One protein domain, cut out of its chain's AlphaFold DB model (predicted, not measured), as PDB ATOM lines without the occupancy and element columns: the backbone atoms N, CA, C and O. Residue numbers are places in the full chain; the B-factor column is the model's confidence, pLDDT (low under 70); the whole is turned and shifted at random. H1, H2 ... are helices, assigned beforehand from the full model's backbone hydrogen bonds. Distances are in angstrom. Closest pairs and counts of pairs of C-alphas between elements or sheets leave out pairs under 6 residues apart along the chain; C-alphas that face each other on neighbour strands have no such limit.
ATOM      1  N   SER A   6     142.930 175.017 143.094       90.50
ATOM      2  CA  SER A   6     143.181 176.466 143.014       90.50
ATOM      3  C   SER A   6     142.549 177.172 141.802       90.50
ATOM      4  O   SER A   6     142.728 178.373 141.646       90.50
ATOM      5  N   THR A   7     141.874 176.440 140.914       93.00
ATOM      6  CA  THR A   7     141.270 176.964 139.671       93.00
ATOM      7  C   THR A   7     139.772 176.696 139.568       93.00
ATOM      8  O   THR A   7     139.155 177.036 138.562       93.00
ATOM      9  N   VAL A   8     139.179 176.068 140.585       94.12
ATOM     10  CA  VAL A   8     137.759 175.717 140.571       94.12
ATOM     11  C   VAL A   8     136.944 176.859 141.161       94.12
ATOM     12  O   VAL A   8     137.232 177.336 142.255       94.12
ATOM     13  N   ILE A   9     135.883 177.244 140.457       95.00
ATOM     14  CA  ILE A   9     134.820 178.105 140.974       95.00
ATOM     15  C   ILE A   9     133.542 177.270 140.989       95.00
ATOM     16  O   ILE A   9     133.212 176.619 139.997       95.00
ATOM     17  N   PHE A  10     132.825 177.271 142.111       95.81
ATOM     18  CA  PHE A  10     131.582 176.521 142.271       95.81
ATOM     19  C   PHE A  10     130.554 177.331 143.071       95.81
ATOM     20  O   PHE A  10     130.903 178.227 143.839       95.81
ATOM     21  N   LYS A  11     129.264 177.026 142.885       96.31
ATOM     22  CA  LYS A  11     128.173 177.663 143.638       96.31
ATOM     23  C   LYS A  11     128.141 177.153 145.077       96.31
ATOM     24  O   LYS A  11     128.220 175.945 145.284       96.31
ATOM     25  N   ARG A  12     127.913 178.042 146.050       96.81
ATOM     26  CA  ARG A  12     127.829 177.695 147.483       96.81
ATOM     27  C   ARG A  12     126.874 176.531 147.779       96.81
ATOM     28  O   ARG A  12     127.218 175.660 148.566       96.81
ATOM     29  N   GLU A  13     125.750 176.463 147.071       97.00
ATOM     30  CA  GLU A  13     124.755 175.389 147.186       97.00
ATOM     31  C   GLU A  13     125.353 173.974 147.047       97.00
ATOM     32  O   GLU A  13     124.850 173.031 147.654       97.00
ATOM     33  N   LEU A  14     126.440 173.799 146.279       96.69
ATOM     34  CA  LEU A  14     127.111 172.498 146.163       96.69
ATOM     35  C   LEU A  14     127.801 172.078 147.457       96.69
ATOM     36  O   LEU A  14     127.769 170.892 147.787       96.69
ATOM     37  N   TYR A  15     128.390 173.033 148.179       97.19
ATOM     38  CA  TYR A  15     128.969 172.793 149.496       97.19
ATOM     39  C   TYR A  15     127.875 172.495 150.516       97.19
ATOM     40  O   TYR A  15     127.976 171.508 151.235       97.19
ATOM     41  N   ASP A  16     126.799 173.283 150.527       97.69
ATOM     42  CA  ASP A  16     125.692 173.078 151.468       97.69
ATOM     43  C   ASP A  16     125.024 171.702 151.261       97.69
ATOM     44  O   ASP A  16     124.638 171.042 152.223       97.69
ATOM     45  N   LYS A  17     124.944 171.228 150.007       96.12
ATOM     46  CA  LYS A  17     124.367 169.922 149.657       96.12
ATOM     47  C   LYS A  17     125.303 168.739 149.911       96.12
ATOM     48  O   LYS A  17     124.844 167.690 150.356       96.12
ATOM     49  N   ASN A  18     126.580 168.855 149.543       95.81
ATOM     50  CA  ASN A  18     127.494 167.707 149.498       95.81
ATOM     51  C   ASN A  18     128.572 167.733 150.590       95.81
ATOM     52  O   ASN A  18     129.294 166.746 150.725       95.81
ATOM     53  N   GLY A  19     128.706 168.829 151.338       96.50
ATOM     54  CA  GLY A  19     129.762 169.047 152.325       96.50
ATOM     55  C   GLY A  19     131.134 169.367 151.720       96.50
ATOM     56  O   GLY A  19     131.321 169.396 150.500       96.50
ATOM     57  N   GLY A  20     132.110 169.597 152.601       96.31
ATOM     58  CA  GLY A  20     133.504 169.894 152.258       96.31
ATOM     59  C   GLY A  20     134.360 168.655 151.985       96.31
ATOM     60  O   GLY A  20     133.862 167.616 151.543       96.31
ATOM     61  N   PHE A  21     135.670 168.776 152.211       96.56
ATOM     62  CA  PHE A  21     136.600 167.648 152.120       96.56
ATOM     63  C   PHE A  21     136.258 166.560 153.145       96.56
ATOM     64  O   PHE A  21     135.759 166.842 154.231       96.56
ATOM     65  N   ASP A  22     136.549 165.309 152.801       96.25
ATOM     66  CA  ASP A  22     136.497 164.205 153.758       96.25
ATOM     67  C   ASP A  22     137.742 164.267 154.655       96.25
ATOM     68  O   ASP A  22     138.814 163.807 154.267       96.25
ATOM     69  N   GLU A  23     137.605 164.834 155.854       96.06
ATOM     70  CA  GLU A  23     138.711 165.035 156.806       96.06
ATOM     71  C   GLU A  23     139.348 163.723 157.301       96.06
ATOM     72  O   GLU A  23     140.451 163.720 157.845       96.06
ATOM     73  N   THR A  24     138.701 162.576 157.065       95.69
ATOM     74  CA  THR A  24     139.296 161.259 157.347       95.69
ATOM     75  C   THR A  24     140.303 160.823 156.274       95.69
ATOM     76  O   THR A  24     140.911 159.752 156.376       95.69
ATOM     77  N   MET A  25     140.451 161.598 155.197       96.31
ATOM     78  CA  MET A  25     141.421 161.380 154.130       96.31
ATOM     79  C   MET A  25     142.601 162.337 154.276       96.31
ATOM     80  O   MET A  25     142.437 163.534 154.454       96.31
ATOM     81  N   THR A  26     143.809 161.796 154.143       95.06
ATOM     82  CA  THR A  26     145.052 162.586 154.167       95.06
ATOM     83  C   THR A  26     145.671 162.773 152.783       95.06
ATOM     84  O   THR A  26     146.672 163.473 152.654       95.06
ATOM     85  N   HIS A  27     145.161 162.056 151.779       95.75
ATOM     86  CA  HIS A  27     145.664 162.053 150.409       95.75
ATOM     87  C   HIS A  27     144.503 161.842 149.431       95.75
ATOM     88  O   HIS A  27     143.673 160.951 149.641       95.75
ATOM     89  N   ALA A  28     144.530 162.572 148.312       94.94
ATOM     90  CA  ALA A  28     143.522 162.540 147.246       94.94
ATOM     91  C   ALA A  28     142.105 162.970 147.691       94.94
ATOM     92  O   ALA A  28     141.128 162.722 146.986       94.94
ATOM     93  N   GLU A  29     141.986 163.615 148.850       95.88
ATOM     94  CA  GLU A  29     140.753 164.164 149.418       95.88
ATOM     95  C   GLU A  29     140.072 165.182 148.493       95.88
ATOM     96  O   GLU A  29     138.845 165.260 148.432       95.88
ATOM     97  N   ASP A  30     140.864 165.904 147.701       95.25
ATOM     98  CA  ASP A  30     140.384 166.783 146.643       95.25
ATOM     99  C   ASP A  30     139.612 166.016 145.563       95.25
ATOM    100  O   ASP A  30     138.589 166.483 145.068       95.25
ATOM    101  N   GLY A  31     140.033 164.797 145.242       95.50
ATOM    102  CA  GLY A  31     139.377 163.957 144.240       95.50
ATOM    103  C   GLY A  31     138.011 163.476 144.688       95.50
ATOM    104  O   GLY A  31     137.077 163.461 143.889       95.50
ATOM    105  N   ASP A  32     137.889 163.125 145.969       96.56
ATOM    106  CA  ASP A  32     136.602 162.779 146.569       96.56
ATOM    107  C   ASP A  32     135.606 163.939 146.457       96.56
ATOM    108  O   ASP A  32     134.474 163.743 146.007       96.56
ATOM    109  N   LEU A  33     136.048 165.151 146.817       96.62
ATOM    110  CA  LEU A  33     135.228 166.357 146.732       96.62
ATOM    111  C   LEU A  33     134.732 166.593 145.306       96.62
ATOM    112  O   LEU A  33     133.531 166.759 145.076       96.62
ATOM    113  N   TRP A  34     135.648 166.575 144.338       96.00
ATOM    114  CA  TRP A  34     135.300 166.920 142.966       96.00
ATOM    115  C   TRP A  34     134.404 165.889 142.297       96.00
ATOM    116  O   TRP A  34     133.509 166.286 141.553       96.00
ATOM    117  N   ILE A  35     134.557 164.598 142.603       95.94
ATOM    118  CA  ILE A  35     133.631 163.576 142.099       95.94
ATOM    119  C   ILE A  35     132.213 163.820 142.629       95.94
ATOM    120  O   ILE A  35     131.267 163.810 141.840       95.94
ATOM    121  N   ARG A  36     132.049 164.115 143.926       95.50
ATOM    122  CA  ARG A  36     130.728 164.426 144.505       95.50
ATOM    123  C   ARG A  36     130.094 165.666 143.877       95.50
ATOM    124  O   ARG A  36     128.907 165.662 143.541       95.50
ATOM    125  N   PHE A  37     130.879 166.725 143.693       96.19
ATOM    126  CA  PHE A  37     130.377 167.982 143.136       96.19
ATOM    127  C   PHE A  37     130.005 167.824 141.658       96.19
ATOM    128  O   PHE A  37     128.911 168.227 141.263       96.19
ATOM    129  N   CYS A  38     130.853 167.175 140.855       94.50
ATOM    130  CA  CYS A  38     130.575 166.941 139.435       94.50
ATOM    131  C   CYS A  38     129.387 165.995 139.226       94.50
ATOM    132  O   CYS A  38     128.610 166.194 138.305       94.50
ATOM    133  N   ASN A  39     129.195 165.000 140.099       95.00
ATOM    134  CA  ASN A  39     128.052 164.088 140.006       95.00
ATOM    135  C   ASN A  39     126.701 164.770 140.300       95.00
ATOM    136  O   ASN A  39     125.650 164.261 139.927       95.00
ATOM    137  N   SER A  40     126.710 165.909 140.998       93.94
ATOM    138  CA  SER A  40     125.496 166.615 141.428       93.94
ATOM    139  C   SER A  40     125.288 167.967 140.738       93.94
ATOM    140  O   SER A  40     124.410 168.728 141.153       93.94
ATOM    141  N   SER A  41     126.067 168.270 139.696       95.25
ATOM    142  CA  SER A  41     125.996 169.537 138.964       95.25
ATOM    143  C   SER A  41     126.400 169.401 137.499       95.25
ATOM    144  O   SER A  41     126.975 168.403 137.078       95.25
ATOM    145  N   ASN A  42     126.130 170.448 136.719       93.62
ATOM    146  CA  ASN A  42     126.771 170.616 135.423       93.62
ATOM    147  C   ASN A  42     128.212 171.087 135.636       93.62
ATOM    148  O   ASN A  42     128.452 172.068 136.344       93.62
ATOM    149  N   PHE A  43     129.157 170.415 134.987       93.12
ATOM    150  CA  PHE A  43     130.577 170.729 135.054       93.12
ATOM    151  C   PHE A  43     131.064 171.270 133.707       93.12
ATOM    152  O   PHE A  43     130.838 170.654 132.667       93.12
ATOM    153  N   LYS A  57     158.603 171.366 139.872       86.44
ATOM    154  CA  LYS A  57     158.831 169.974 140.277       86.44
ATOM    155  C   LYS A  57     157.868 168.995 139.590       86.44
ATOM    156  O   LYS A  57     156.735 169.366 139.271       86.44
ATOM    157  N   PRO A  58     158.271 167.722 139.411       85.25
ATOM    158  CA  PRO A  58     157.376 166.687 138.905       85.25
ATOM    159  C   PRO A  58     156.085 166.586 139.729       85.25
ATOM    160  O   PRO A  58     156.101 166.728 140.951       85.25
ATOM    161  N   SER A  59     154.964 166.266 139.074       84.38
ATOM    162  CA  SER A  59     153.639 166.209 139.718       84.38
ATOM    163  C   SER A  59     153.471 165.098 140.769       84.38
ATOM    164  O   SER A  59     152.430 165.022 141.414       84.38
ATOM    165  N   TYR A  60     154.437 164.187 140.897       90.31
ATOM    166  CA  TYR A  60     154.494 163.135 141.915       90.31
ATOM    167  C   TYR A  60     155.935 162.637 142.077       90.31
ATOM    168  O   TYR A  60     156.774 162.876 141.208       90.31
ATOM    169  N   GLY A  61     156.209 161.921 143.171       86.56
ATOM    170  CA  GLY A  61     157.489 161.229 143.377       86.56
ATOM    171  C   GLY A  61     158.702 162.134 143.630       86.56
ATOM    172  O   GLY A  61     159.823 161.674 143.475       86.56
ATOM    173  N   HIS A  62     158.498 163.408 143.987       87.31
ATOM    174  CA  HIS A  62     159.587 164.332 144.334       87.31
ATOM    175  C   HIS A  62     159.446 164.874 145.762       87.31
ATOM    176  O   HIS A  62     160.198 164.494 146.648       87.31
ATOM    177  N   SER A  63     158.449 165.728 146.021       86.69
ATOM    178  CA  SER A  63     158.175 166.281 147.359       86.69
ATOM    179  C   SER A  63     156.680 166.534 147.582       86.69
ATOM    180  O   SER A  63     155.893 166.541 146.630       86.69
ATOM    181  N   GLY A  64     156.290 166.751 148.844       88.81
ATOM    182  CA  GLY A  64     154.896 166.932 149.268       88.81
ATOM    183  C   GLY A  64     154.105 165.619 149.343       88.81
ATOM    184  O   GLY A  64     154.665 164.537 149.172       88.81
ATOM    185  N   LEU A  65     152.789 165.709 149.565       87.31
ATOM    186  CA  LEU A  65     151.903 164.539 149.709       87.31
ATOM    187  C   LEU A  65     151.977 163.590 148.502       87.31
ATOM    188  O   LEU A  65     152.016 162.370 148.647       87.31
ATOM    189  N   SER A  66     152.106 164.143 147.293       88.94
ATOM    190  CA  SER A  66     152.232 163.377 146.048       88.94
ATOM    191  C   SER A  66     153.555 162.614 145.890       88.94
ATOM    192  O   SER A  66     153.698 161.845 144.936       88.94
ATOM    193  N   ALA A  67     154.535 162.811 146.778       91.50
ATOM    194  CA  ALA A  67     155.720 161.956 146.849       91.50
ATOM    195  C   ALA A  67     155.397 160.592 147.480       91.50
ATOM    196  O   ALA A  67     155.968 159.579 147.075       91.50
ATOM    197  N   ASN A  68     154.429 160.537 148.404       95.62
ATOM    198  CA  ASN A  68     153.984 159.288 149.008       95.62
ATOM    199  C   ASN A  68     153.006 158.553 148.077       95.62
ATOM    200  O   ASN A  68     151.781 158.647 148.188       95.62
ATOM    201  N   LEU A  69     153.572 157.799 147.131       95.31
ATOM    202  CA  LEU A  69     152.801 157.081 146.116       95.31
ATOM    203  C   LEU A  69     151.821 156.065 146.720       95.31
ATOM    204  O   LEU A  69     150.728 155.897 146.181       95.31
ATOM    205  N   SER A  70     152.200 155.401 147.817       96.25
ATOM    206  CA  SER A  70     151.373 154.382 148.479       96.25
ATOM    207  C   SER A  70     150.125 155.005 149.100       96.25
ATOM    208  O   SER A  70     149.009 154.547 148.850       96.25
ATOM    209  N   SER A  71     150.288 156.107 149.837       96.62
ATOM    210  CA  SER A  71     149.161 156.833 150.426       96.62
ATOM    211  C   SER A  71     148.253 157.445 149.358       96.62
ATOM    212  O   SER A  71     147.035 157.301 149.447       96.62
ATOM    213  N   MET A  72     148.822 158.017 148.288       96.38
ATOM    214  CA  MET A  72     148.036 158.475 147.135       96.38
ATOM    215  C   MET A  72     147.239 157.332 146.494       96.38
ATOM    216  O   MET A  72     146.072 157.507 146.154       96.38
ATOM    217  N   TYR A  73     147.844 156.156 146.313       97.25
ATOM    218  CA  TYR A  73     147.159 154.991 145.755       97.25
ATOM    219  C   TYR A  73     145.994 154.535 146.642       97.25
ATOM    220  O   TYR A  73     144.879 154.384 146.146       97.25
ATOM    221  N   ARG A  74     146.215 154.421 147.957       97.50
ATOM    222  CA  ARG A  74     145.165 154.086 148.934       97.50
ATOM    223  C   ARG A  74     144.023 155.106 148.928       97.50
ATOM    224  O   ARG A  74     142.864 154.701 148.931       97.50
ATOM    225  N   GLY A  75     144.340 156.402 148.849       97.25
ATOM    226  CA  GLY A  75     143.348 157.470 148.703       97.25
ATOM    227  C   GLY A  75     142.480 157.282 147.456       97.25
ATOM    228  O   GLY A  75     141.258 157.266 147.555       97.25
ATOM    229  N   ASN A  76     143.095 157.009 146.299       96.94
ATOM    230  CA  ASN A  76     142.357 156.738 145.057       96.94
ATOM    231  C   ASN A  76     141.456 155.494 145.154       96.94
ATOM    232  O   ASN A  76     140.332 155.519 144.656       96.94
ATOM    233  N   LEU A  77     141.906 154.419 145.812       97.69
ATOM    234  CA  LEU A  77     141.064 153.237 146.030       97.69
ATOM    235  C   LEU A  77     139.873 153.530 146.951       97.69
ATOM    236  O   LEU A  77     138.773 153.038 146.698       97.69
ATOM    237  N   LYS A  78     140.066 154.352 147.992       97.81
ATOM    238  CA  LYS A  78     138.974 154.798 148.869       97.81
ATOM    239  C   LYS A  78     137.928 155.587 148.079       97.81
ATOM    240  O   LYS A  78     136.744 155.294 148.205       97.81
ATOM    241  N   ILE A  79     138.358 156.506 147.212       97.69
ATOM    242  CA  ILE A  79     137.464 157.256 146.312       97.69
ATOM    243  C   ILE A  79     136.683 156.307 145.400       97.69
ATOM    244  O   ILE A  79     135.472 156.454 145.247       97.69
ATOM    245  N   LEU A  80     137.358 155.313 144.815       97.81
ATOM    246  CA  LEU A  80     136.722 154.348 143.922       97.81
ATOM    247  C   LEU A  80     135.650 153.524 144.651       97.81
ATOM    248  O   LEU A  80     134.549 153.338 144.132       97.81
ATOM    249  N   LYS A  81     135.941 153.094 145.884       98.00
ATOM    250  CA  LYS A  81     134.984 152.396 146.750       98.00
ATOM    251  C   LYS A  81     133.779 153.279 147.090       98.00
ATOM    252  O   LYS A  81     132.652 152.855 146.850       98.00
ATOM    253  N   LYS A  82     134.006 154.523 147.537       97.44
ATOM    254  CA  LYS A  82     132.934 155.503 147.803       97.44
ATOM    255  C   LYS A  82     132.086 155.764 146.555       97.44
ATOM    256  O   LYS A  82     130.871 155.893 146.650       97.44
ATOM    257  N   SER A  83     132.707 155.816 145.377       97.56
ATOM    258  CA  SER A  83     132.002 156.040 144.107       97.56
ATOM    259  C   SER A  83     131.073 154.876 143.753       97.56
ATOM    260  O   SER A  83     129.962 155.108 143.279       97.56
ATOM    261  N   LEU A  84     131.494 153.635 144.017       98.19
ATOM    262  CA  LEU A  84     130.647 152.453 143.841       98.19
ATOM    263  C   LEU A  84     129.502 152.414 144.863       98.19
ATOM    264  O   LEU A  84     128.358 152.161 144.491       98.19
ATOM    265  N   GLU A  85     129.793 152.684 146.139       97.44
ATOM    266  CA  GLU A  85     128.796 152.715 147.223       97.44
ATOM    267  C   GLU A  85     127.707 153.766 146.965       97.44
ATOM    268  O   GLU A  85     126.519 153.484 147.115       97.44
ATOM    269  N   ASN A  86     128.108 154.943 146.476       95.75
ATOM    270  CA  ASN A  86     127.204 156.032 146.106       95.75
ATOM    271  C   ASN A  86     126.571 155.865 144.714       95.75
ATOM    272  O   ASN A  86     125.875 156.769 144.255       95.75
ATOM    273  N   LYS A  87     126.797 154.729 144.034       96.81
ATOM    274  CA  LYS A  87     126.260 154.416 142.696       96.81
ATOM    275  C   LYS A  87     126.616 155.454 141.617       96.81
ATOM    276  O   LYS A  87     125.888 155.591 140.641       96.81
ATOM    277  N   ILE A  88     127.737 156.161 141.785       96.69
ATOM    278  CA  ILE A  88     128.294 157.079 140.775       96.69
ATOM    279  C   ILE A  88     128.865 156.273 139.606       96.69
ATOM    280  O   ILE A  88     128.772 156.683 138.455       96.69
ATOM    281  N   ILE A  89     129.444 155.113 139.917       97.75
ATOM    282  CA  ILE A  89     129.960 154.156 138.941       97.75
ATOM    283  C   ILE A  89     129.323 152.783 139.158       97.75
ATOM    284  O   ILE A  89     128.965 152.399 140.275       97.75
ATOM    285  N   SER A  90     129.224 152.019 138.081       98.06
ATOM    286  CA  SER A  90     128.816 150.620 138.081       98.06
ATOM    287  C   SER A  90     129.925 149.692 138.595       98.06
ATOM    288  O   SER A  90     131.103 150.046 138.682       98.06
ATOM    289  N   ARG A  91     129.564 148.436 138.889       97.88
ATOM    290  CA  ARG A  91     130.536 147.394 139.274       97.88
ATOM    291  C   ARG A  91     131.551 147.094 138.168       97.88
ATOM    292  O   ARG A  91     132.700 146.783 138.470       97.88
ATOM    293  N   LEU A  92     131.138 147.182 136.903       98.06
ATOM    294  CA  LEU A  92     132.032 146.958 135.767       98.06
ATOM    295  C   LEU A  92     133.078 148.074 135.675       98.06
ATOM    296  O   LEU A  92     134.273 147.790 135.616       98.06
ATOM    297  N   GLU A  93     132.636 149.333 135.741       98.00
ATOM    298  CA  GLU A  93     133.526 150.499 135.762       98.00
ATOM    299  C   GLU A  93     134.469 150.459 136.962       98.00
ATOM    300  O   GLU A  93     135.663 150.701 136.802       98.00
ATOM    301  N   TYR A  94     133.970 150.079 138.144       98.25
ATOM    302  CA  TYR A  94     134.800 149.875 139.329       98.25
ATOM    303  C   TYR A  94     135.939 148.889 139.057       98.25
ATOM    304  O   TYR A  94     137.094 149.215 139.320       98.25
ATOM    305  N   ASN A  95     135.646 147.711 138.496       98.25
ATOM    306  CA  ASN A  95     136.672 146.706 138.217       98.25
ATOM    307  C   ASN A  95     137.710 147.227 137.212       98.25
ATOM    308  O   ASN A  95     138.911 147.133 137.465       98.25
ATOM    309  N   LEU A  96     137.263 147.837 136.109       98.44
ATOM    310  CA  LEU A  96     138.156 148.410 135.094       98.44
ATOM    311  C   LEU A  96     139.056 149.510 135.677       98.44
ATOM    312  O   LEU A  96     140.275 149.498 135.479       98.44
ATOM    313  N   LEU A  97     138.474 150.436 136.443       97.94
ATOM    314  CA  LEU A  97     139.206 151.517 137.097       97.94
ATOM    315  C   LEU A  97     140.155 150.990 138.175       97.94
ATOM    316  O   LEU A  97     141.264 151.507 138.305       97.94
ATOM    317  N   PHE A  98     139.765 149.954 138.917       98.25
ATOM    318  CA  PHE A  98     140.622 149.312 139.909       98.25
ATOM    319  C   PHE A  98     141.896 148.775 139.250       98.25
ATOM    320  O   PHE A  98     142.998 149.154 139.655       98.25
ATOM    321  N   PHE A  99     141.764 147.987 138.176       98.25
ATOM    322  CA  PHE A  99     142.918 147.494 137.417       98.25
ATOM    323  C   PHE A  99     143.766 148.640 136.855       98.25
ATOM    324  O   PHE A  99     144.994 148.619 136.977       98.25
ATOM    325  N   PHE A 100     143.134 149.682 136.311       97.94
ATOM    326  CA  PHE A 100     143.849 150.869 135.847       97.94
ATOM    327  C   PHE A 100     144.668 151.536 136.964       97.94
ATOM    328  O   PHE A 100     145.835 151.876 136.751       97.94
ATOM    329  N   TYR A 101     144.102 151.712 138.163       97.25
ATOM    330  CA  TYR A 101     144.804 152.326 139.292       97.25
ATOM    331  C   TYR A 101     145.942 151.454 139.827       97.25
ATOM    332  O   TYR A 101     146.990 152.006 140.173       97.25
ATOM    333  N   VAL A 102     145.782 150.126 139.830       98.06
ATOM    334  CA  VAL A 102     146.855 149.170 140.153       98.06
ATOM    335  C   VAL A 102     148.024 149.346 139.178       98.06
ATOM    336  O   VAL A 102     149.152 149.613 139.600       98.06
ATOM    337  N   LEU A 103     147.760 149.287 137.868       98.00
ATOM    338  CA  LEU A 103     148.789 149.456 136.835       98.00
ATOM    339  C   LEU A 103     149.459 150.835 136.922       98.00
ATOM    340  O   LEU A 103     150.686 150.954 136.879       98.00
ATOM    341  N   LYS A 104     148.663 151.892 137.104       95.94
ATOM    342  CA  LYS A 104     149.143 153.268 137.280       95.94
ATOM    343  C   LYS A 104     150.044 153.409 138.507       95.94
ATOM    344  O   LYS A 104     151.015 154.163 138.436       95.94
ATOM    345  N   TYR A 105     149.746 152.719 139.607       96.88
ATOM    346  CA  TYR A 105     150.562 152.747 140.819       96.88
ATOM    347  C   TYR A 105     151.945 152.136 140.585       96.88
ATOM    348  O   TYR A 105     152.949 152.824 140.784       96.88
ATOM    349  N   TYR A 106     152.011 150.909 140.059       96.94
ATOM    350  CA  TYR A 106     153.293 150.265 139.755       96.94
ATOM    351  C   TYR A 106     154.098 151.044 138.712       96.94
ATOM    352  O   TYR A 106     155.289 151.287 138.913       96.94
ATOM    353  N   ARG A 107     153.441 151.553 137.658       96.19
ATOM    354  CA  ARG A 107     154.091 152.422 136.665       96.19
ATOM    355  C   ARG A 107     154.735 153.649 137.315       96.19
ATOM    356  O   ARG A 107     155.851 154.019 136.962       96.19
ATOM    357  N   ARG A 108     154.051 154.297 138.265       95.00
ATOM    358  CA  ARG A 108     154.584 155.472 138.974       95.00
ATOM    359  C   ARG A 108     155.789 155.129 139.843       95.00
ATOM    360  O   ARG A 108     156.716 155.934 139.876       95.00
ATOM    361  N   ILE A 109     155.798 153.964 140.494       95.19
ATOM    362  CA  ILE A 109     156.967 153.490 141.252       95.19
ATOM    363  C   ILE A 109     158.167 153.340 140.317       95.19
ATOM    364  O   ILE A 109     159.221 153.898 140.604       95.19
ATOM    365  N   VAL A 110     157.992 152.644 139.188       95.31
ATOM    366  CA  VAL A 110     159.065 152.431 138.203       95.31
ATOM    367  C   VAL A 110     159.600 153.767 137.685       95.31
ATOM    368  O   VAL A 110     160.794 154.012 137.764       95.31
ATOM    369  N   ILE A 111     158.725 154.679 137.247       93.25
ATOM    370  CA  ILE A 111     159.141 156.003 136.745       93.25
ATOM    371  C   ILE A 111     159.896 156.806 137.809       93.25
ATOM    372  O   ILE A 111     160.859 157.492 137.484       93.25
ATOM    373  N   THR A 112     159.454 156.749 139.066       91.56
ATOM    374  CA  THR A 112     160.095 157.514 140.146       91.56
ATOM    375  C   THR A 112     161.491 156.968 140.444       91.56
ATOM    376  O   THR A 112     162.407 157.759 140.603       91.56
ATOM    377  N   LYS A 113     161.671 155.641 140.423       89.38
ATOM    378  CA  LYS A 113     162.977 154.976 140.594       89.38
ATOM    379  C   LYS A 113     163.924 155.082 139.392       89.38
ATOM    380  O   LYS A 113     165.070 154.694 139.506       89.38
ATOM    381  N   LEU A 114     163.430 155.471 138.217       85.94
ATOM    382  CA  LEU A 114     164.262 155.663 137.022       85.94
ATOM    383  C   LEU A 114     164.733 157.114 136.868       85.94
ATOM    384  O   LEU A 114     165.657 157.379 136.109       85.94
ATOM    385  N   LYS A 115     164.057 158.062 137.527       74.19
ATOM    386  CA  LYS A 115     164.398 159.492 137.486       74.19
ATOM    387  C   LYS A 115     165.397 159.914 138.572       74.19
ATOM    388  O   LYS A 115     165.906 161.025 138.477       74.19
ATOM    389  N   TYR A 116     165.640 159.052 139.558       56.97
ATOM    390  CA  TYR A 116     166.581 159.204 140.673       56.97
ATOM    391  C   TYR A 116     167.259 157.863 140.915       56.97
ATOM    392  O   TYR A 116     168.431 157.871 141.337       56.97
TER     393      TYR A 116
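AT A GLANCE: This is residues 6 to 43 and 57 to 116 of the 116 residues of an uncharacterized protein of bioreactor metagenome (UniProt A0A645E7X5). Look for a long helical hairpin, H3 and H4 side by side, with the shorter helix H2 packed on H3 and the small helix H1 set crosswise near the last residues of H2. The loop of residues 57 to 68 lies where H3 begins. The printed part has 98 residues with four named helices, H1 to H4 in chain order, and no named strand; the class is all helix. It is only just compact, close to loose, with a radius of gyration of the C-alphas of 15.0 A and spans of 45 by 32 by 24 A.

HOW THE PARTS SIT: Go along from Ser 6 to H1, residues 12 to 18. It only just touches H2, residues 29 to 39, with 3 pairs of C-alphas within 8 A; the closest, those of Leu 14 and Phe 37, are 6.3 A apart, and the lines are about perpendicular at 80 degrees. H2 touches H3, residues 69 to 85, at a shallow tilt of 28 degrees, the same way; their closest C-alphas, those of Asp 32 and Ile 79, are 5.6 A apart. H3 and H4, residues 91 to 115, form a helical hairpin: they touch at a shallow tilt of 9 degrees, opposite ways, and their closest C-alphas, those of Tyr 73 and Tyr 105, are 6.4 A apart. The helix packing is mostly aligned, but only just: 2 of these 3 touching pairs are at a shallow tilt. H1 is apart from H3 and H4, and H2 is apart from H4. In H1, H2, H3 and H4 every O i to N i+4 pair is within hydrogen-bond range.

IN THESE COORDINATES: Find C-alpha 12 at (127.829, 177.695, 147.483), where H1 begins. H2 measures 15.8 A from first to last C-alpha. H3 begins at C-alpha 69, (152.801, 157.081, 146.116), and runs 24.4 A. H4 runs 36.0 A to C-alpha 115 at (164.398, 159.492, 137.486).

THE WHOLE: The C-alphas farthest apart, those of Glu 13 and Tyr 116, are 45.3 A apart. Residues 44 to 56 are not printed, and C-alphas 43 and 57 are 28.7 A apart across this cut, in the link from H2 to H3. The link from H1 to H2 is short, that from H3 to H4 tight. Mean pLDDT of the printed part is 94.5; residue 116, the chain's last, is under 70.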